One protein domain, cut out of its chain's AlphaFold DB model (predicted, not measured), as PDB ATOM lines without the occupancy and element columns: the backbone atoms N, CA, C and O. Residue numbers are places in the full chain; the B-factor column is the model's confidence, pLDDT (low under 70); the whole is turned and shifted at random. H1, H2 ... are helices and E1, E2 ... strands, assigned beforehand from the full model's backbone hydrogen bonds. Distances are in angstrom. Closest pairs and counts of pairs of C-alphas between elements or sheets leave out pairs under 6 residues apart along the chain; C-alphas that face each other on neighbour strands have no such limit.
ATOM      1  N   CYS A   2     219.955 251.134 203.701       59.25
ATOM      2  CA  CYS A   2     218.681 251.624 203.165       59.25
ATOM      3  C   CYS A   2     217.529 250.886 203.860       59.25
ATOM      4  O   CYS A   2     217.486 249.660 203.781       59.25
ATOM      5  N   ARG A   3     216.631 251.592 204.556       67.69
ATOM      6  CA  ARG A   3     215.489 250.965 205.240       67.69
ATOM      7  C   ARG A   3     214.198 251.262 204.501       67.69
ATOM      8  O   ARG A   3     214.022 252.354 203.968       67.69
ATOM      9  N   ILE A   4     213.321 250.271 204.480       63.97
ATOM     10  CA  ILE A   4     212.032 250.317 203.808       63.97
ATOM     11  C   ILE A   4     210.963 250.199 204.898       63.97
ATOM     12  O   ILE A   4     210.970 249.260 205.693       63.97
ATOM     13  N   LEU A   5     210.045 251.157 204.957       70.19
ATOM     14  CA  LEU A   5     208.817 251.032 205.739       70.19
ATOM     15  C   LEU A   5     207.633 250.921 204.793       70.19
ATOM     16  O   LEU A   5     207.582 251.649 203.807       70.19
ATOM     17  N   SER A   6     206.685 250.040 205.108       72.81
ATOM     18  CA  SER A   6     205.359 250.087 204.505       72.81
ATOM     19  C   SER A   6     204.425 250.897 205.404       72.81
ATOM     20  O   SER A   6     204.399 250.737 206.626       72.81
ATOM     21  N   ILE A   7     203.682 251.812 204.804       72.38
ATOM     22  CA  ILE A   7     202.660 252.605 205.474       72.38
ATOM     23  C   ILE A   7     201.338 252.186 204.877       72.38
ATOM     24  O   ILE A   7     201.116 252.368 203.683       72.38
ATOM     25  N   GLU A   8     200.501 251.592 205.712       80.19
ATOM     26  CA  GLU A   8     199.141 251.211 205.378       80.19
ATOM     27  C   GLU A   8     198.213 252.365 205.756       80.19
ATOM     28  O   GLU A   8     198.144 252.775 206.921       80.19
ATOM     29  N   ILE A   9     197.517 252.894 204.752       71.69
ATOM     30  CA  ILE A   9     196.425 253.839 204.956       71.69
ATOM     31  C   ILE A   9     195.149 253.042 205.160       71.69
ATOM     32  O   ILE A   9     194.768 252.226 204.315       71.69
ATOM     33  N   SER A  10     194.487 253.315 206.281       69.75
ATOM     34  CA  SER A  10     193.146 252.814 206.527       69.75
ATOM     35  C   SER A  10     192.156 253.668 205.747       69.75
ATOM     36  O   SER A  10     191.948 254.835 206.067       69.75
ATOM     37  N   LEU A  11     191.521 253.098 204.723       69.25
ATOM     38  CA  LEU A  11     190.504 253.828 203.963       69.25
ATOM     39  C   LEU A  11     189.255 254.122 204.805       69.25
ATOM     40  O   LEU A  11     188.526 255.047 204.477       69.25
ATOM     41  N   SER A  12     189.052 253.430 205.937       65.50
ATOM     42  CA  SER A  12     188.016 253.773 206.929       65.50
ATOM     43  C   SER A  12     188.035 255.246 207.333       65.50
ATOM     44  O   SER A  12     186.991 255.816 207.634       65.50
ATOM     45  N   ASP A  13     189.213 255.869 207.307       60.66
ATOM     46  CA  ASP A  13     189.398 257.250 207.738       60.66
ATOM     47  C   ASP A  13     188.891 258.242 206.677       60.66
ATOM     48  O   ASP A  13     188.616 259.397 206.996       60.66
ATOM     49  N   MET A  14     188.671 257.788 205.434       60.69
ATOM     50  CA  MET A  14     188.048 258.584 204.373       60.69
ATOM     51  C   MET A  14     186.594 258.957 204.688       60.69
ATOM     52  O   MET A  14     186.129 259.995 204.228       60.69
ATOM     53  N   ILE A  15     185.879 258.158 205.491       55.09
ATOM     54  CA  ILE A  15     184.475 258.427 205.861       55.09
ATOM     55  C   ILE A  15     184.352 259.717 206.691       55.09
ATOM     56  O   ILE A  15     183.303 260.356 206.692       55.09
ATOM     57  N   PHE A  16     185.422 260.123 207.380       47.94
ATOM     58  CA  PHE A  16     185.394 261.221 208.346       47.94
ATOM     59  C   PHE A  16     185.713 262.600 207.760       47.94
ATOM     60  O   PHE A  16     185.617 263.593 208.480       47.94
ATOM     61  N   GLU A  17     186.033 262.705 206.466       53.66
ATOM     62  CA  GLU A  17     186.310 263.997 205.824       53.66
ATOM     63  C   GLU A  17     185.338 264.296 204.651       53.66
ATOM     64  O   GLU A  17     185.767 264.460 203.507       53.66
ATOM     65  N   PRO A  18     184.011 264.387 204.896       46.38
ATOM     66  CA  PRO A  18     182.977 264.482 203.852       46.38
ATOM     67  C   PRO A  18     183.087 265.723 202.953       46.38
ATOM     68  O   PRO A  18     182.613 265.713 201.825       46.38
ATOM     69  N   HIS A  19     183.756 266.781 203.412       48.66
ATOM     70  CA  HIS A  19     184.008 267.998 202.635       48.66
ATOM     71  C   HIS A  19     185.041 267.804 201.509       48.66
ATOM     72  O   HIS A  19     185.177 268.681 200.658       48.66
ATOM     73  N   PHE A  20     185.753 266.671 201.474       41.97
ATOM     74  CA  PHE A  20     186.655 266.323 200.369       41.97
ATOM     75  C   PHE A  20     186.022 265.406 199.321       41.97
ATOM     76  O   PHE A  20     186.667 265.126 198.313       41.97
ATOM     77  N   PHE A  21     184.779 264.967 199.529       47.72
ATOM     78  CA  PHE A  21     184.074 264.081 198.615       47.72
ATOM     79  C   PHE A  21     182.909 264.825 197.979       47.72
ATOM     80  O   PHE A  21     181.890 265.100 198.608       47.72
ATOM     81  N   SER A  22     183.043 265.112 196.691       44.25
ATOM     82  CA  SER A  22     181.868 265.307 195.858       44.25
ATOM     83  C   SER A  22     181.248 263.928 195.649       44.25
ATOM     84  O   SER A  22     181.844 263.065 195.007       44.25
ATOM     85  N   PHE A  23     180.049 263.699 196.190       43.47
ATOM     86  CA  PHE A  23     179.261 262.497 195.883       43.47
ATOM     87  C   PHE A  23     178.837 262.435 194.403       43.47
ATOM     88  O   PHE A  23     178.337 261.407 193.958       43.47
ATOM     89  N   ALA A  24     179.039 263.518 193.641       45.00
ATOM     90  CA  ALA A  24     178.886 263.521 192.190       45.00
ATOM     91  C   ALA A  24     180.118 262.949 191.458       45.00
ATOM     92  O   ALA A  24     180.007 262.585 190.287       45.00
ATOM     93  N   ASP A  25     181.273 262.850 192.127       54.16
ATOM     94  CA  ASP A  25     182.487 262.262 191.566       54.16
ATOM     95  C   ASP A  25     182.584 260.758 191.869       54.16
ATOM     96  O   ASP A  25     182.152 260.249 192.903       54.16
ATOM     97  N   ASP A  26     183.184 260.035 190.928       68.44
ATOM     98  CA  ASP A  26     183.455 258.601 190.993       68.44
ATOM     99  C   ASP A  26     184.222 258.198 192.278       68.44
ATOM    100  O   ASP A  26     185.301 258.745 192.531       68.44
ATOM    101  N   PRO A  27     183.742 257.215 193.072       67.94
ATOM    102  CA  PRO A  27     184.397 256.782 194.310       67.94
ATOM    103  C   PRO A  27     185.865 256.391 194.134       67.94
ATOM    104  O   PRO A  27     186.685 256.681 195.005       67.94
ATOM    105  N   ILE A  28     186.220 255.780 192.998       70.94
ATOM    106  CA  ILE A  28     187.613 255.444 192.694       70.94
ATOM    107  C   ILE A  28     188.462 256.713 192.586       70.94
ATOM    108  O   ILE A  28     189.511 256.811 193.221       70.94
ATOM    109  N   SER A  29     188.004 257.699 191.819       70.12
ATOM    110  CA  SER A  29     188.693 258.981 191.653       70.12
ATOM    111  C   SER A  29     188.902 259.689 192.996       70.12
ATOM    112  O   SER A  29     189.984 260.216 193.261       70.12
ATOM    113  N   ASN A  30     187.912 259.621 193.885       71.00
ATOM    114  CA  ASN A  30     188.018 260.168 195.232       71.00
ATOM    115  C   ASN A  30     189.049 259.423 196.106       71.00
ATOM    116  O   ASN A  30     189.817 260.058 196.834       71.00
ATOM    117  N   ILE A  31     189.124 258.088 196.012       74.56
ATOM    118  CA  ILE A  31     190.195 257.302 196.653       74.56
ATOM    119  C   ILE A  31     191.544 257.749 196.126       74.56
ATOM    120  O   ILE A  31     192.423 258.050 196.924       74.56
ATOM    121  N   TYR A  32     191.708 257.846 194.810       72.81
ATOM    122  CA  TYR A  32     192.967 258.264 194.199       72.81
ATOM    123  C   TYR A  32     193.399 259.654 194.667       72.81
ATOM    124  O   TYR A  32     194.558 259.842 195.037       72.81
ATOM    125  N   MET A  33     192.467 260.605 194.766       72.00
ATOM    126  CA  MET A  33     192.747 261.929 195.320       72.00
ATOM    127  C   MET A  33     193.174 261.883 196.789       72.00
ATOM    128  O   MET A  33     194.172 262.507 197.152       72.00
ATOM    129  N   HIS A  34     192.448 261.151 197.636       76.00
ATOM    130  CA  HIS A  34     192.769 261.035 199.060       76.00
ATOM    131  C   HIS A  34     194.135 260.374 199.283       76.00
ATOM    132  O   HIS A  34     194.970 260.855 200.055       76.00
ATOM    133  N   VAL A  35     194.363 259.280 198.561       77.75
ATOM    134  CA  VAL A  35     195.613 258.531 198.512       77.75
ATOM    135  C   VAL A  35     196.743 259.484 198.141       77.75
ATOM    136  O   VAL A  35     197.694 259.628 198.915       77.75
ATOM    137  N   GLU A  36     196.614 260.204 197.031       74.94
ATOM    138  CA  GLU A  36     197.659 261.099 196.554       74.94
ATOM    139  C   GLU A  36     197.922 262.266 197.506       74.94
ATOM    140  O   GLU A  36     199.075 262.562 197.814       74.94
ATOM    141  N   ARG A  37     196.874 262.899 198.035       75.50
ATOM    142  CA  ARG A  37     197.022 263.972 199.018       75.50
ATOM    143  C   ARG A  37     197.794 263.499 200.244       75.50
ATOM    144  O   ARG A  37     198.748 264.159 200.643       75.50
ATOM    145  N   THR A  38     197.441 262.334 200.785       76.81
ATOM    146  CA  THR A  38     198.148 261.761 201.937       76.81
ATOM    147  C   THR A  38     199.627 261.539 201.617       76.81
ATOM    148  O   THR A  38     200.510 261.825 202.421       76.81
ATOM    149  N   ARG A  39     199.931 261.085 200.399       78.31
ATOM    150  CA  ARG A  39     201.310 260.921 199.925       78.31
ATOM    151  C   ARG A  39     202.062 262.246 199.884       78.31
ATOM    152  O   ARG A  39     203.203 262.311 200.334       78.31
ATOM    153  N   LEU A  40     201.430 263.295 199.360       78.44
ATOM    154  CA  LEU A  40     201.994 264.642 199.296       78.44
ATOM    155  C   LEU A  40     202.215 265.242 200.683       78.44
ATOM    156  O   LEU A  40     203.252 265.864 200.913       78.44
ATOM    157  N   GLU A  41     201.291 265.018 201.614       79.62
ATOM    158  CA  GLU A  41     201.427 265.410 203.017       79.62
ATOM    159  C   GLU A  41     202.635 264.711 203.660       79.62
ATOM    160  O   GLU A  41     203.483 265.383 204.251       79.62
ATOM    161  N   LEU A  42     202.797 263.397 203.449       76.06
ATOM    162  CA  LEU A  42     203.974 262.650 203.909       76.06
ATOM    163  C   LEU A  42     205.280 263.181 203.288       76.06
ATOM    164  O   LEU A  42     206.268 263.364 204.001       76.06
ATOM    165  N   ILE A  43     205.297 263.472 201.978       77.75
ATOM    166  CA  ILE A  43     206.465 264.058 201.290       77.75
ATOM    167  C   ILE A  43     206.805 265.434 201.871       77.75
ATOM    168  O   ILE A  43     207.973 265.715 202.135       77.75
ATOM    169  N   SER A  44     205.801 266.294 202.053       80.12
ATOM    170  CA  SER A  44     205.974 267.648 202.582       80.12
ATOM    171  C   SER A  44     206.536 267.615 203.999       80.12
ATOM    172  O   SER A  44     207.464 268.352 204.326       80.12
ATOM    173  N   ARG A  45     206.028 266.702 204.829       76.38
ATOM    174  CA  ARG A  45     206.441 266.584 206.225       76.38
ATOM    175  C   ARG A  45     207.864 266.076 206.402       76.38
ATOM    176  O   ARG A  45     208.546 266.489 207.331       76.38
ATOM    177  N   TRP A  46     208.317 265.188 205.524       75.50
ATOM    178  CA  TRP A  46     209.687 264.667 205.554       75.50
ATOM    179  C   TRP A  46     210.624 265.390 204.591       75.50
ATOM    180  O   TRP A  46     211.718 264.908 204.288       75.50
ATOM    181  N   LYS A  47     210.220 266.571 204.121       69.44
ATOM    182  CA  LYS A  47     211.057 267.441 203.305       69.44
ATOM    183  C   LYS A  47     212.335 267.780 204.080       69.44
ATOM    184  O   LYS A  47     212.284 268.404 205.130       69.44
ATOM    185  N   GLY A  48     213.481 267.347 203.553       65.06
ATOM    186  CA  GLY A  48     214.802 267.544 204.169       65.06
ATOM    187  C   GLY A  48     215.457 266.253 204.659       65.06
ATOM    188  O   GLY A  48     216.679 266.180 204.719       65.06
ATOM    189  N   VAL A  49     214.679 265.197 204.898       64.81
ATOM    190  CA  VAL A  49     215.228 263.853 205.085       64.81
ATOM    191  C   VAL A  49     215.448 263.257 203.698       64.81
ATOM    192  O   VAL A  49     214.600 263.422 202.818       64.81
ATOM    193  N   ARG A  50     216.560 262.546 203.452       61.25
ATOM    194  CA  ARG A  50     216.734 261.748 202.220       61.25
ATOM    195  C   ARG A  50     215.773 260.549 202.202       61.25
ATOM    196  O   ARG A  50     216.187 259.391 202.309       61.25
ATOM    197  N   THR A  51     214.482 260.844 202.086       69.38
ATOM    198  CA  THR A  51     213.371 259.903 202.027       69.38
ATOM    199  C   THR A  51     212.759 259.895 200.640       69.38
ATOM    200  O   THR A  51     212.452 260.940 200.068       69.38
ATOM    201  N   LYS A  52     212.546 258.697 200.108       74.44
ATOM    202  CA  LYS A  52     211.812 258.466 198.869       74.44
ATOM    203  C   LYS A  52     210.555 257.676 199.200       74.44
ATOM    204  O   LYS A  52     210.658 256.565 199.705       74.44
ATOM    205  N   ILE A  53     209.392 258.241 198.908       74.00
ATOM    206  CA  ILE A  53     208.110 257.538 199.016       74.00
ATOM    207  C   ILE A  53     207.792 256.922 197.648       74.00
ATOM    208  O   ILE A  53     207.987 257.578 196.628       74.00
ATOM    209  N   ILE A  54     207.369 255.659 197.616       73.31
ATOM    210  CA  ILE A  54     206.989 254.902 196.415       73.31
ATOM    211  C   ILE A  54     205.570 254.356 196.605       73.31
ATOM    212  O   ILE A  54     205.231 253.884 197.689       73.31
ATOM    213  N   GLY A  55     204.767 254.393 195.543       72.19
ATOM    214  CA  GLY A  55     203.364 253.980 195.529       72.19
ATOM    215  C   GLY A  55     202.474 255.062 194.904       72.19
ATOM    216  O   GLY A  55     203.007 256.068 194.420       72.19
ATOM    217  N   PRO A  56     201.144 254.881 194.944       74.62
ATOM    218  CA  PRO A  56     200.426 253.889 195.758       74.62
ATOM    219  C   PRO A  56     200.532 252.446 195.249       74.62
ATOM    220  O   PRO A  56     200.600 252.195 194.049       74.62
ATOM    221  N   CYS A  57     200.551 251.495 196.183       81.38
ATOM    222  CA  CYS A  57     200.248 250.086 195.935       81.38
ATOM    223  C   CYS A  57     198.907 249.747 196.580       81.38
ATOM    224  O   CYS A  57     198.622 250.223 197.676       81.38
ATOM    225  N   TYR A  58     198.123 248.881 195.950       85.56
ATOM    226  CA  TYR A  58     196.837 248.450 196.482       85.56
ATOM    227  C   TYR A  58     196.916 246.972 196.863       85.56
ATOM    228  O   TYR A  58     197.565 246.175 196.184       85.56
ATOM    229  N   SER A  59     196.279 246.605 197.971       86.75
ATOM    230  CA  SER A  59     196.108 245.209 198.363       86.75
ATOM    231  C   SER A  59     194.682 244.960 198.823       86.75
ATOM    232  O   SER A  59     194.137 245.748 199.588       86.75
ATOM    233  N   TYR A  60     194.090 243.857 198.386       87.25
ATOM    234  CA  TYR A  60     192.760 243.424 198.798       87.25
ATOM    235  C   TYR A  60     192.818 241.981 199.271       87.25
ATOM    236  O   TYR A  60     193.368 241.132 198.579       87.25
ATOM    237  N   ASN A  61     192.325 241.703 200.481       85.62
ATOM    238  CA  ASN A  61     192.430 240.375 201.102       85.62
ATOM    239  C   ASN A  61     193.862 239.801 201.071       85.62
ATOM    240  O   ASN A  61     194.075 238.604 200.909       85.62
ATOM    241  N   ASN A  62     194.860 240.679 201.253       85.31
ATOM    242  CA  ASN A  62     196.299 240.385 201.183       85.31
ATOM    243  C   ASN A  62     196.815 239.947 199.797       85.31
ATOM    244  O   ASN A  62     197.949 239.485 199.686       85.31
ATOM    245  N   ILE A  63     196.026 240.146 198.743       88.38
ATOM    246  CA  ILE A  63     196.431 239.998 197.343       88.38
ATOM    247  C   ILE A  63     196.853 241.374 196.831       88.38
ATOM    248  O   ILE A  63     196.170 242.362 197.098       88.38
ATOM    249  N   ASP A  64     197.985 241.464 196.137       87.56
ATOM    250  CA  ASP A  64     198.413 242.707 195.491       87.56
ATOM    251  C   ASP A  64     197.588 242.935 194.217       87.56
ATOM    252  O   ASP A  64     197.492 242.057 193.353       87.56
ATOM    253  N   ILE A  65     197.009 244.128 194.106       90.25
ATOM    254  CA  ILE A  65     196.126 244.522 193.009       90.25
ATOM    255  C   ILE A  65     196.563 245.878 192.443       90.25
ATOM    256  O   ILE A  65     197.223 246.678 193.114       90.25
ATOM    257  N   TYR A  66     196.209 246.139 191.190       87.88
ATOM    258  CA  TYR A  66     196.674 247.291 190.418       87.88
ATOM    259  C   TYR A  66     195.499 248.004 189.762       87.88
ATOM    260  O   TYR A  66     194.511 247.340 189.463       87.88
ATOM    261  N   PRO A  67     195.576 249.325 189.521       87.19
ATOM    262  CA  PRO A  67     194.526 250.045 188.810       87.19
ATOM    263  C   PRO A  67     194.188 249.357 187.487       87.19
ATOM    264  O   PRO A  67     195.088 249.034 186.708       87.19
ATOM    265  N   LEU A  68     192.900 249.121 187.247       89.12
ATOM    266  CA  LEU A  68     192.441 248.468 186.028       89.12
ATOM    267  C   LEU A  68     192.786 249.345 184.807       89.12
ATOM    268  O   LEU A  68     192.366 250.508 184.756       89.12
ATOM    269  N   PRO A  69     193.535 248.830 183.813       87.75
ATOM    270  CA  PRO A  69     193.809 249.576 182.591       87.75
ATOM    271  C   PRO A  69     192.509 249.964 181.871       87.75
ATOM    272  O   PRO A  69     191.643 249.117 181.644       87.75
ATOM    273  N   GLY A 124     187.895 249.569 188.619       88.00
ATOM    274  CA  GLY A 124     188.343 248.690 189.683       88.00
ATOM    275  C   GLY A 124     189.838 248.448 189.644       88.00
ATOM    276  O   GLY A 124     190.624 249.301 189.220       88.00
ATOM    277  N   TRP A 125     190.209 247.253 190.074       91.44
ATOM    278  CA  TRP A 125     191.579 246.794 190.141       91.44
ATOM    279  C   TRP A 125     191.716 245.407 189.522       91.44
ATOM    280  O   TRP A 125     190.743 244.675 189.376       91.44
ATOM    281  N   ILE A 126     192.937 245.041 189.164       92.31
ATOM    282  CA  ILE A 126     193.287 243.760 188.554       92.31
ATOM    283  C   ILE A 126     194.480 243.143 189.280       92.31
ATOM    284  O   ILE A 126     195.351 243.861 189.781       92.31
ATOM    285  N   THR A 127     194.534 241.818 189.370       92.81
ATOM    286  CA  THR A 127     195.682 241.115 189.956       92.81
ATOM    287  C   THR A 127     196.930 241.233 189.078       92.81
ATOM    288  O   THR A 127     196.884 241.585 187.896       92.81
ATOM    289  N   LYS A 128     198.088 240.850 189.636       89.06
ATOM    290  CA  LYS A 128     199.316 240.667 188.845       89.06
ATOM    291  C   LYS A 128     199.120 239.666 187.700       89.06
ATOM    292  O   LYS A 128     199.668 239.871 186.623       89.06
ATOM    293  N   ARG A 129     198.366 238.590 187.945       91.94
ATOM    294  CA  ARG A 129     198.090 237.556 186.945       91.94
ATOM    295  C   ARG A 129     197.257 238.119 185.796       91.94
ATOM    296  O   ARG A 129     197.681 237.985 184.657       91.94
ATOM    297  N   GLY A 130     196.168 238.830 186.087       92.31
ATOM    298  CA  GLY A 130     195.358 239.464 185.045       92.31
ATOM    299  C   GLY A 130     196.141 240.499 184.222       92.31
ATOM    300  O   GLY A 130     195.967 240.597 183.010       92.31
ATOM    301  N   LEU A 131     197.073 241.240 184.838       88.50
ATOM    302  CA  LEU A 131     197.992 242.116 184.092       88.50
ATOM    303  C   LEU A 131     198.958 241.349 183.181       88.50
ATOM    304  O   LEU A 131     199.316 241.850 182.112       88.50
ATOM    305  N   GLN A 132     199.414 240.173 183.612       87.06
ATOM    306  CA  GLN A 132     200.273 239.315 182.803       87.06
ATOM    307  C   GLN A 132     199.496 238.780 181.595       87.06
ATOM    308  O   GLN A 132     199.965 238.941 180.475       87.06
ATOM    309  N   GLU A 133     198.267 238.300 181.800       89.88
ATOM    310  CA  GLU A 133     197.357 237.869 180.726       89.88
ATOM    311  C   GLU A 133     197.156 238.991 179.687       89.88
ATOM    312  O   GLU A 133     197.341 238.769 178.490       89.88
ATOM    313  N   LEU A 134     196.917 240.234 180.131       85.75
ATOM    314  CA  LEU A 134     196.846 241.401 179.238       85.75
ATOM    315  C   LEU A 134     198.146 241.670 178.468       85.75
ATOM    316  O   LEU A 134     198.106 242.098 177.313       85.75
ATOM    317  N   SER A 135     199.294 241.467 179.116       81.00
ATOM    318  CA  SER A 135     200.611 241.650 178.493       81.00
ATOM    319  C   SER A 135     200.887 240.586 177.430       81.00
ATOM    320  O   SER A 135     201.577 240.872 176.453       81.00
ATOM    321  N   ASP A 136     200.286 239.407 177.588       81.06
ATOM    322  CA  ASP A 136     200.381 238.260 176.686       81.06
ATOM    323  C   ASP A 136     199.265 238.258 175.618       81.06
ATOM    324  O   ASP A 136     198.965 237.224 175.025       81.06
ATOM    325  N   TYR A 137     198.649 239.421 175.353       78.88
ATOM    326  CA  TYR A 137     197.540 239.620 174.405       78.88
ATOM    327  C   TYR A 137     196.234 238.872 174.737       78.88
ATOM    328  O   TYR A 137     195.341 238.786 173.891       78.88
ATOM    329  N   GLN A 138     196.070 238.368 175.956       86.44
ATOM    330  CA  GLN A 138     194.866 237.654 176.379       86.44
ATOM    331  C   GLN A 138     193.905 238.578 177.138       86.44
ATOM    332  O   GLN A 138     194.303 239.575 177.743       86.44
ATOM    333  N   LEU A 139     192.607 238.260 177.091       89.62
ATOM    334  CA  LEU A 139     191.644 238.860 178.012       89.62
ATOM    335  C   LEU A 139     191.803 238.188 179.379       89.62
ATOM    336  O   LEU A 139     191.849 236.957 179.424       89.62
ATOM    337  N   PRO A 140     191.865 238.961 180.474       91.94
ATOM    338  CA  PRO A 140     191.964 238.373 181.794       91.94
ATOM    339  C   PRO A 140     190.657 237.683 182.183       91.94
ATOM    340  O   PRO A 140     189.574 238.094 181.757       91.94
ATOM    341  N   ASP A 141     190.751 236.663 183.030       91.31
ATOM    342  CA  ASP A 141     189.572 236.063 183.662       91.31
ATOM    343  C   ASP A 141     188.890 237.106 184.575       91.31
ATOM    344  O   ASP A 141     189.558 237.876 185.270       91.31
ATOM    345  N   LEU A 142     187.553 237.134 184.597       89.38
ATOM    346  CA  LEU A 142     186.776 238.034 185.455       89.38
ATOM    347  C   LEU A 142     187.162 237.919 186.931       89.38
ATOM    348  O   LEU A 142     187.132 238.922 187.634       89.38
ATOM    349  N   LYS A 143     187.561 236.731 187.400       91.81
ATOM    350  CA  LYS A 143     188.002 236.534 188.793       91.81
ATOM    351  C   LYS A 143     189.287 237.292 189.142       91.81
ATOM    352  O   LYS A 143     189.591 237.478 190.316       91.81
ATOM    353  N   GLU A 144     190.062 237.686 188.133       94.00
ATOM    354  CA  GLU A 144     191.281 238.474 188.301       94.00
ATOM    355  C   GLU A 144     190.978 239.977 188.390       94.00
ATOM    356  O   GLU A 144     191.887 240.768 188.655       94.00
ATOM    357  N   ILE A 145     189.718 240.379 188.181       91.62
ATOM    358  CA  ILE A 145     189.240 241.758 188.259       91.62
ATOM    359  C   ILE A 145     188.399 241.925 189.525       91.62
ATOM    360  O   ILE A 145     187.433 241.208 189.761       91.62
ATOM    361  N   PHE A 146     188.746 242.934 190.315       89.75
ATOM    362  CA  PHE A 146     187.955 243.384 191.450       89.75
ATOM    363  C   PHE A 146     187.288 244.703 191.084       89.75
ATOM    364  O   PHE A 146     187.969 245.717 190.898       89.75
ATOM    365  N   PHE A 147     185.967 244.703 190.972       86.06
ATOM    366  CA  PHE A 147     185.215 245.875 190.546       86.06
ATOM    367  C   PHE A 147     185.045 246.861 191.695       86.06
ATOM    368  O   PHE A 147     184.984 246.462 192.853       86.06
ATOM    369  N   ALA A 148     184.943 248.156 191.395       80.38
ATOM    370  CA  ALA A 148     184.744 249.199 192.406       80.38
ATOM    371  C   ALA A 148     183.599 248.849 193.371       80.38
ATOM    372  O   ALA A 148     183.714 248.982 194.587       80.38
ATOM    373  N   GLU A 149     182.506 248.345 192.813       75.31
ATOM    374  CA  GLU A 149     181.271 248.004 193.499       75.31
ATOM    375  C   GLU A 149     181.462 246.890 194.543       75.31
ATOM    376  O   GLU A 149     180.689 246.822 195.497       75.31
ATOM    377  N   ASP A 150     182.503 246.058 194.411       74.38
ATOM    378  CA  ASP A 150     182.871 245.021 195.391       74.38
ATOM    379  C   ASP A 150     183.398 245.596 196.702       74.38
ATOM    380  O   ASP A 150     183.259 244.990 197.764       74.38
ATOM    381  N   PHE A 151     183.990 246.785 196.637       72.25
ATOM    382  CA  PHE A 151     184.618 247.436 197.782       72.25
ATOM    383  C   PHE A 151     183.679 248.408 198.496       72.25
ATOM    384  O   PHE A 151     183.899 248.706 199.669       72.25
ATOM    385  N   PHE A 152     182.634 248.886 197.806       68.31
ATOM    386  CA  PHE A 152     181.697 249.902 198.304       68.31
ATOM    387  C   PHE A 152     180.233 249.450 198.461       68.31
ATOM    388  O   PHE A 152     179.348 250.289 198.252       68.31
ATOM    389  N   PRO A 153     179.912 248.198 198.863       58.50
ATOM    390  CA  PRO A 153     178.525 247.753 198.879       58.50
ATOM    391  C   PRO A 153     177.593 248.642 199.727       58.50
ATOM    392  O   PRO A 153     176.538 249.006 199.214       58.50
ATOM    393  N   PRO A 154     177.929 249.087 200.960       53.09
ATOM    394  CA  PRO A 154     177.020 249.922 201.755       53.09
ATOM    395  C   PRO A 154     176.910 251.368 201.251       53.09
ATOM    396  O   PRO A 154     175.830 251.946 201.302       53.09
ATOM    397  N   VAL A 155     178.008 251.944 200.739       53.31
ATOM    398  CA  VAL A 155     178.049 253.345 200.269       53.31
ATOM    399  C   VAL A 155     177.242 253.513 198.985       53.31
ATOM    400  O   VAL A 155     176.531 254.501 198.833       53.31
ATOM    401  N   MET A 156     177.309 252.531 198.082       52.84
ATOM    402  CA  MET A 156     176.633 252.591 196.782       52.84
ATOM    403  C   MET A 156     175.189 252.067 196.833       52.84
ATOM    404  O   MET A 156     174.377 252.455 196.002       52.84
ATOM    405  N   SER A 157     174.841 251.205 197.801       54.75
ATOM    406  CA  SER A 157     173.490 250.614 197.903       54.75
ATOM    407  C   SER A 157     172.507 251.391 198.785       54.75
ATOM    408  O   SER A 157     171.356 250.974 198.915       54.75
ATOM    409  N   GLY A 158     172.936 252.479 199.438       52.88
ATOM    410  CA  GLY A 158     172.087 253.260 200.350       52.88
ATOM    411  C   GLY A 158     171.623 252.497 201.601       52.88
ATOM    412  O   GLY A 158     170.759 252.975 202.339       52.88
ATOM    413  N   ARG A 159     172.167 251.301 201.863       53.97
ATOM    414  CA  ARG A 159     171.811 250.493 203.035       53.97
ATOM    415  C   ARG A 159     172.494 251.050 204.282       53.97
ATOM    416  O   ARG A 159     173.702 251.268 204.293       53.97
ATOM    417  N   LYS A 160     171.723 251.228 205.363       48.84
ATOM    418  CA  LYS A 160     172.227 251.610 206.693       48.84
ATOM    419  C   LYS A 160     173.132 250.503 207.252       48.84
ATOM    420  O   LYS A 160     172.667 249.587 207.919       48.84
ATOM    421  N   GLY A 161     174.422 250.596 206.972       59.78
ATOM    422  CA  GLY A 161     175.486 249.807 207.584       59.78
ATOM    423  C   GLY A 161     176.738 250.670 207.683       59.78
ATOM    424  O   GLY A 161     176.906 251.595 206.886       59.78
ATOM    425  N   GLN A 162     177.604 250.410 208.667       55.97
ATOM    426  CA  GLN A 162     178.893 251.101 208.724       55.97
ATOM    427  C   GLN A 162     179.633 250.858 207.402       55.97
ATOM    428  O   GLN A 162     179.813 249.695 207.024       55.97
ATOM    429  N   PRO A 163     180.039 251.915 206.679       57.66
ATOM    430  CA  PRO A 163     180.782 251.731 205.454       57.66
ATOM    431  C   PRO A 163     182.107 251.053 205.799       57.66
ATOM    432  O   PRO A 163     182.913 251.577 206.564       57.66
ATOM    433  N   SER A 164     182.312 249.849 205.276       63.22
ATOM    434  CA  SER A 164     183.580 249.140 205.374       63.22
ATOM    435  C   SER A 164     184.176 249.053 203.975       63.22
ATOM    436  O   SER A 164     183.491 248.717 203.016       63.22
ATOM    437  N   PHE A 165     185.464 249.371 203.847       64.81
ATOM    438  CA  PHE A 165     186.187 249.358 202.566       64.81
ATOM    439  C   PHE A 165     186.610 247.938 202.147       64.81
ATOM    440  O   PHE A 165     187.654 247.745 201.528       64.81
ATOM    441  N   GLY A 166     185.854 246.918 202.567       64.69
ATOM    442  CA  GLY A 166     185.999 245.529 202.127       64.69
ATOM    443  C   GLY A 166     187.343 244.837 202.396       64.69
ATOM    444  O   GLY A 166     187.523 243.719 201.942       64.69
ATOM    445  N   GLY A 167     188.292 245.452 203.110       75.44
ATOM    446  CA  GLY A 167     189.659 244.928 203.253       75.44
ATOM    447  C   GLY A 167     190.664 245.476 202.230       75.44
ATOM    448  O   GLY A 167     191.794 244.985 202.179       75.44
ATOM    449  N   LEU A 168     190.286 246.497 201.446       81.62
ATOM    450  CA  LEU A 168     191.204 247.255 200.596       81.62
ATOM    451  C   LEU A 168     192.177 248.068 201.459       81.62
ATOM    452  O   LEU A 168     191.784 248.851 202.325       81.62
ATOM    453  N   LYS A 169     193.464 247.887 201.186       83.88
ATOM    454  CA  LYS A 169     194.591 248.550 201.831       83.88
ATOM    455  C   LYS A 169     195.361 249.332 200.787       83.88
ATOM    456  O   LYS A 169     195.671 248.804 199.718       83.88
ATOM    457  N   VAL A 170     195.734 250.558 201.128       81.12
ATOM    458  CA  VAL A 170     196.670 251.348 200.328       81.12
ATOM    459  C   VAL A 170     198.010 251.370 201.034       81.12
ATOM    460  O   VAL A 170     198.099 251.706 202.212       81.12
ATOM    461  N   LEU A 171     199.048 250.981 200.308       81.25
ATOM    462  CA  LEU A 171     200.396 250.800 200.809       81.25
ATOM    463  C   LEU A 171     201.338 251.809 200.154       81.25
ATOM    464  O   LEU A 171     201.425 251.907 198.928       81.25
ATOM    465  N   TYR A 172     202.101 252.502 200.991       78.88
ATOM    466  CA  TYR A 172     203.233 253.323 200.587       78.88
ATOM    467  C   TYR A 172     204.537 252.752 201.101       78.88
ATOM    468  O   TYR A 172     204.630 252.358 202.257       78.88
ATOM    469  N   TYR A 173     205.571 252.768 200.266       75.00
ATOM    470  CA  TYR A 173     206.916 252.370 200.659       75.00
ATOM    471  C   TYR A 173     207.779 253.594 200.882       75.00
ATOM    472  O   TYR A 173     208.068 254.339 199.949       75.00
ATOM    473  N   VAL A 174     208.230 253.779 202.112       73.44
ATOM    474  CA  VAL A 174     209.145 254.850 202.483       73.44
ATOM    475  C   VAL A 174     210.542 254.280 202.553       73.44
ATOM    476  O   VAL A 174     210.858 253.450 203.403       73.44
ATOM    477  N   ILE A 175     211.384 254.743 201.647       74.69
ATOM    478  CA  ILE A 175     212.806 254.467 201.631       74.69
ATOM    479  C   ILE A 175     213.503 255.589 202.388       74.69
ATOM    480  O   ILE A 175     213.582 256.701 201.875       74.69
ATOM    481  N   ALA A 176     214.030 255.299 203.574       72.94
ATOM    482  CA  ALA A 176     214.768 256.257 204.395       72.94
ATOM    483  C   ALA A 176     216.243 255.844 204.513       72.94
ATOM    484  O   ALA A 176     216.552 254.680 204.792       72.94
ATOM    485  N   LYS A 177     217.159 256.797 204.290       71.00
ATOM    486  CA  LYS A 177     218.608 256.578 204.465       71.00
ATOM    487  C   LYS A 177     219.143 257.016 205.831       71.00
ATOM    488  O   LYS A 177     220.099 256.411 206.301       71.00
ATOM    489  N   GLU A 178     218.549 258.047 206.430       72.81
ATOM    490  CA  GLU A 178     219.164 258.794 207.543       72.81
ATOM    491  C   GLU A 178     218.359 258.738 208.852       72.81
ATOM    492  O   GLU A 178     218.931 258.949 209.913       72.81
ATOM    493  N   LEU A 179     217.069 258.386 208.810       69.12
ATOM    494  CA  LEU A 179     216.249 258.246 210.018       69.12
ATOM    495  C   LEU A 179     216.274 256.825 210.575       69.12
ATOM    496  O   LEU A 179     216.180 255.834 209.837       69.12
ATOM    497  N   SER A 180     216.296 256.723 211.902       76.19
ATOM    498  CA  SER A 180     216.028 255.463 212.572       76.19
ATOM    499  C   SER A 180     214.552 255.089 212.409       76.19
ATOM    500  O   SER A 180     213.638 255.913 212.392       76.19
ATOM    501  N   VAL A 181     214.296 253.787 212.341       68.69
ATOM    502  CA  VAL A 181     212.931 253.246 212.284       68.69
ATOM    503  C   VAL A 181     212.088 253.691 213.485       68.69
ATOM    504  O   VAL A 181     210.887 253.902 213.342       68.69
ATOM    505  N   LYS A 182     212.710 253.864 214.659       77.56
ATOM    506  CA  LYS A 182     212.025 254.323 215.872       77.56
ATOM    507  C   LYS A 182     211.494 255.749 215.715       77.56
ATOM    508  O   LYS A 182     210.375 255.999 216.141       77.56
ATOM    509  N   GLU A 183     212.248 256.648 215.085       78.56
ATOM    510  CA  GLU A 183     211.820 258.035 214.843       78.56
ATOM    511  C   GLU A 183     210.651 258.096 213.863       78.56
ATOM    512  O   GLU A 183     209.642 258.729 214.161       78.56
ATOM    513  N   ILE A 184     210.731 257.359 212.749       72.06
ATOM    514  CA  ILE A 184     209.640 257.305 211.762       72.06
ATOM    515  C   ILE A 184     208.368 256.736 212.397       72.06
ATOM    516  O   ILE A 184     207.290 257.303 212.241       72.06
ATOM    517  N   LEU A 185     208.478 255.638 213.153       75.06
ATOM    518  CA  LEU A 185     207.329 255.057 213.846       75.06
ATOM    519  C   LEU A 185     206.782 255.973 214.941       75.06
ATOM    520  O   LEU A 185     205.572 255.998 215.138       75.06
ATOM    521  N   LYS A 186     207.637 256.709 215.657       81.06
ATOM    522  CA  LYS A 186     207.206 257.674 216.675       81.06
ATOM    523  C   LYS A 186     206.394 258.800 216.041       81.06
ATOM    524  O   LYS A 186     205.341 259.132 216.570       81.06
ATOM    525  N   GLU A 187     206.850 259.338 214.913       74.50
ATOM    526  CA  GLU A 187     206.117 260.367 214.171       74.50
ATOM    527  C   GLU A 187     204.799 259.832 213.605       74.50
ATOM    528  O   GLU A 187     203.754 260.437 213.822       74.50
ATOM    529  N   LEU A 188     204.806 258.658 212.965       72.62
ATOM    530  CA  LEU A 188     203.583 258.072 212.407       72.62
ATOM    531  C   LEU A 188     202.569 257.677 213.488       72.62
ATOM    532  O   LEU A 188     201.380 257.870 213.285       72.62
ATOM    533  N   LYS A 189     203.008 257.184 214.657       73.62
ATOM    534  CA  LYS A 189     202.114 256.828 215.777       73.62
ATOM    535  C   LYS A 189     201.402 258.027 216.404       73.62
ATOM    536  O   LYS A 189     200.362 257.829 217.029       73.62
ATOM    537  N   LYS A 190     201.943 259.247 216.277       73.88
ATOM    538  CA  LYS A 190     201.239 260.466 216.721       73.88
ATOM    539  C   LYS A 190     199.961 260.682 215.911       73.88
ATOM    540  O   LYS A 190     198.979 261.187 216.443       73.88
ATOM    541  N   GLU A 191     199.958 260.254 214.652       65.38
ATOM    542  CA  GLU A 191     198.786 260.294 213.793       65.38
ATOM    543  C   GLU A 191     198.072 258.956 213.861       65.38
ATOM    544  O   GLU A 191     198.404 258.007 213.155       65.38
ATOM    545  N   LYS A 192     197.035 258.890 214.697       66.94
ATOM    546  CA  LYS A 192     196.142 257.723 214.816       66.94
ATOM    547  C   LYS A 192     195.535 257.250 213.469       66.94
ATOM    548  O   LYS A 192     194.894 256.207 213.454       66.94
ATOM    549  N   LYS A 193     195.768 257.994 212.376       68.44
ATOM    550  CA  LYS A 193     195.384 257.760 210.974       68.44
ATOM    551  C   LYS A 193     196.253 256.724 210.231       68.44
ATOM    552  O   LYS A 193     195.824 256.182 209.217       68.44
ATOM    553  N   TYR A 194     197.476 256.414 210.688       68.00
ATOM    554  CA  TYR A 194     198.372 255.500 209.951       68.00
ATOM    555  C   TYR A 194     198.679 254.203 210.691       68.00
ATOM    556  O   TYR A 194     199.070 254.196 211.860       68.00
ATOM    557  N   LYS A 195     198.642 253.085 209.957       69.31
ATOM    558  CA  LYS A 195     199.228 251.815 210.401       69.31
ATOM    559  C   LYS A 195     200.574 251.626 209.709       69.31
ATOM    560  O   LYS A 195     200.656 251.242 208.549       69.31
ATOM    561  N   ALA A 196     201.661 251.899 210.424       62.03
ATOM    562  CA  ALA A 196     203.013 251.717 209.901       62.03
ATOM    563  C   ALA A 196     203.555 250.320 210.234       62.03
ATOM    564  O   ALA A 196     203.525 249.895 211.391       62.03
ATOM    565  N   ARG A 197     204.095 249.616 209.233       65.44
ATOM    566  CA  ARG A 197     204.771 248.321 209.393       65.44
ATOM    567  C   ARG A 197     206.164 248.381 208.775       65.44
ATOM    568  O   ARG A 197     206.368 248.881 207.672       65.44
ATOM    569  N   ILE A 198     207.158 247.852 209.477       58.22
ATOM    570  CA  ILE A 198     208.519 247.765 208.934       58.22
ATOM    571  C   ILE A 198     208.573 246.552 208.010       58.22
ATOM    572  O   ILE A 198     208.193 245.455 208.419       58.22
ATOM    573  N   CYS A 199     209.057 246.731 206.784       61.72
ATOM    574  CA  CYS A 199     209.203 245.636 205.832       61.72
ATOM    575  C   CYS A 199     210.595 245.682 205.217       61.72
ATOM    576  O   CYS A 199     210.960 246.663 204.586       61.72
ATOM    577  N   ASN A 200     211.359 244.599 205.323       52.41
ATOM    578  CA  ASN A 200     212.726 244.560 204.795       52.41
ATOM    579  C   ASN A 200     212.799 244.282 203.281       52.41
ATOM    580  O   ASN A 200     213.889 244.055 202.761       52.41
ATOM    581  N   ASN A 201     211.672 244.286 202.558       55.56
ATOM    582  CA  ASN A 201     211.639 243.877 201.158       55.56
ATOM    583  C   ASN A 201     210.711 244.760 200.301       55.56
ATOM    584  O   ASN A 201     209.528 244.890 200.599       55.56
ATOM    585  N   ILE A 202     211.259 245.348 199.228       54.72
ATOM    586  CA  ILE A 202     210.505 245.984 198.121       54.72
ATOM    587  C   ILE A 202     210.410 245.037 196.910       54.72
ATOM    588  O   ILE A 202     209.629 245.294 195.992       54.72
ATOM    589  N   LYS A 203     211.231 243.974 196.856       51.97
ATOM    590  CA  LYS A 203     211.543 243.288 195.596       51.97
ATOM    591  C   LYS A 203     210.281 242.747 194.911       51.97
ATOM    592  O   LYS A 203     209.556 241.940 195.478       51.97
ATOM    593  N   GLY A 204     210.067 243.194 193.672       53.72
ATOM    594  CA  GLY A 204     209.126 242.592 192.724       53.72
ATOM    595  C   GLY A 204     207.731 243.215 192.614       53.72
ATOM    596  O   GLY A 204     206.984 242.792 191.737       53.72
ATOM    597  N   ARG A 205     207.362 244.223 193.425       56.22
ATOM    598  CA  ARG A 205     206.004 244.823 193.368       56.22
ATOM    599  C   ARG A 205     205.725 245.716 192.154       56.22
ATOM    600  O   ARG A 205     204.573 245.985 191.852       56.22
ATOM    601  N   PHE A 206     206.768 246.176 191.465       50.97
ATOM    602  CA  PHE A 206     206.648 247.027 190.271       50.97
ATOM    603  C   PHE A 206     207.389 246.454 189.059       50.97
ATOM    604  O   PHE A 206     207.652 247.175 188.098       50.97
ATOM    605  N   ASP A 207     207.790 245.184 189.128       54.28
ATOM    606  CA  ASP A 207     208.504 244.533 188.037       54.28
ATOM    607  C   ASP A 207     207.503 243.798 187.142       54.28
ATOM    608  O   ASP A 207     207.067 242.684 187.437       54.28
ATOM    609  N   PHE A 208     207.078 244.480 186.080       51.41
ATOM    610  CA  PHE A 208     206.116 243.974 185.102       51.41
ATOM    611  C   PHE A 208     206.834 243.620 183.805       51.41
ATOM    612  O   PHE A 208     206.578 244.253 182.789       51.41
TER     613      PHE A 208
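AT A GLANCE: This is residues 2 to 69 and 124 to 208 of the 314 residues of an uncharacterized protein of Paenactinomyces guangxiensis (UniProt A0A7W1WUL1). The domain is a strongly twisted wall of seven strands, with the long helix H2 running along E2 and E6 and the shorter H6 along E1 on the same face. The long strands E2, E6 and E1 make its middle; the short E3, E4 and E5 make one end, where H3 stands up from the sheet. The printed part has 153 residues, six named helices and seven named strands in the order E1 H1 H2 E2 E3 E4 H3 E5 H4 H5 E6 H6 E7. The sheet's order is E5 E4 E3 E2 E6 E1 E7, all antiparallel; the class is mixed, helices and strands. The whole is compact, with a radius of gyration of the C-alphas of 16.7 A, and flat, spanning 44 by 41 by 22 A.

IN THESE COORDINATES: E1 is residues 3 to 10, 22.5 A long, from C-alpha 3 at (215.489, 250.965, 205.240). H1 is residues 11 to 16 and H2 residues 27 to 45, 26.9 A long. E2 is residues 51 to 60, 26.6 A, E3 residues 63 to 67 and E4 residues 124 to 127. H3 is residues 128 to 135, E5 145 to 147, H4 148 to 151 and H5 153 to 157. E6 is residues 168 to 176, 25.5 A, and H6 residues 181 to 190, 14.4 A. E7, residues 194 to 198, ends at C-alpha 198, (208.519, 247.765, 208.934).

HOW THE PARTS SIT: In the sheet, N 7 and O 172 of E1 and E6 are 2.8 A apart, within hydrogen-bond range, as are N 6 and O 197 of E1 and E7, 2.8 A, N 54 and O 173 of E2 and E6, 2.8 A, N 63 and O 60 of the hairpin E2 and E3, 2.8 A, N 66 and O 126 of E3 and E4, 2.8 A, and N 146 and O 125 of E4 and E5, 2.8 A. E1, H1 H2, E2 and E6, H6, E7 are split strand-helix-strand units, same-way strands with another strand between them, both with right-handed crossovers. H2 and H6 on one face of the sheet make two layers, helices and sheet. H2's height over the sheet is 9.5 A; the C-alphas of Ile 43 and Ile 53 in E2 are its closest pair to that strand, 7.1 A. H6's height is 8.7 A; on the local plane it stands at 11 degrees to E1. H3 only just stands up, rising 42 degrees. H1 and H4 only graze the sheet; H5 is not on it. Every O i to N i+4 pair is within range in H2, H3, H5 and H6; H1 has 0 of 2, but 3 of 3 O i to N i+3 pairs, and H4 is too short for an i+4 pair.

THE WHOLE: The C-alphas farthest apart, of Arg 159 and Glu 178, are 48.3 A apart. Residues 70 to 123 are not printed; C-alphas 69 and 124 are 9.0 A apart across this cut, between E3 and E4. Of the links printed whole, none is long. Mean pLDDT of the printed part is 71.8; 61 residues are under 70, among them 10 to 27, 152 to 166 and 191 to 208.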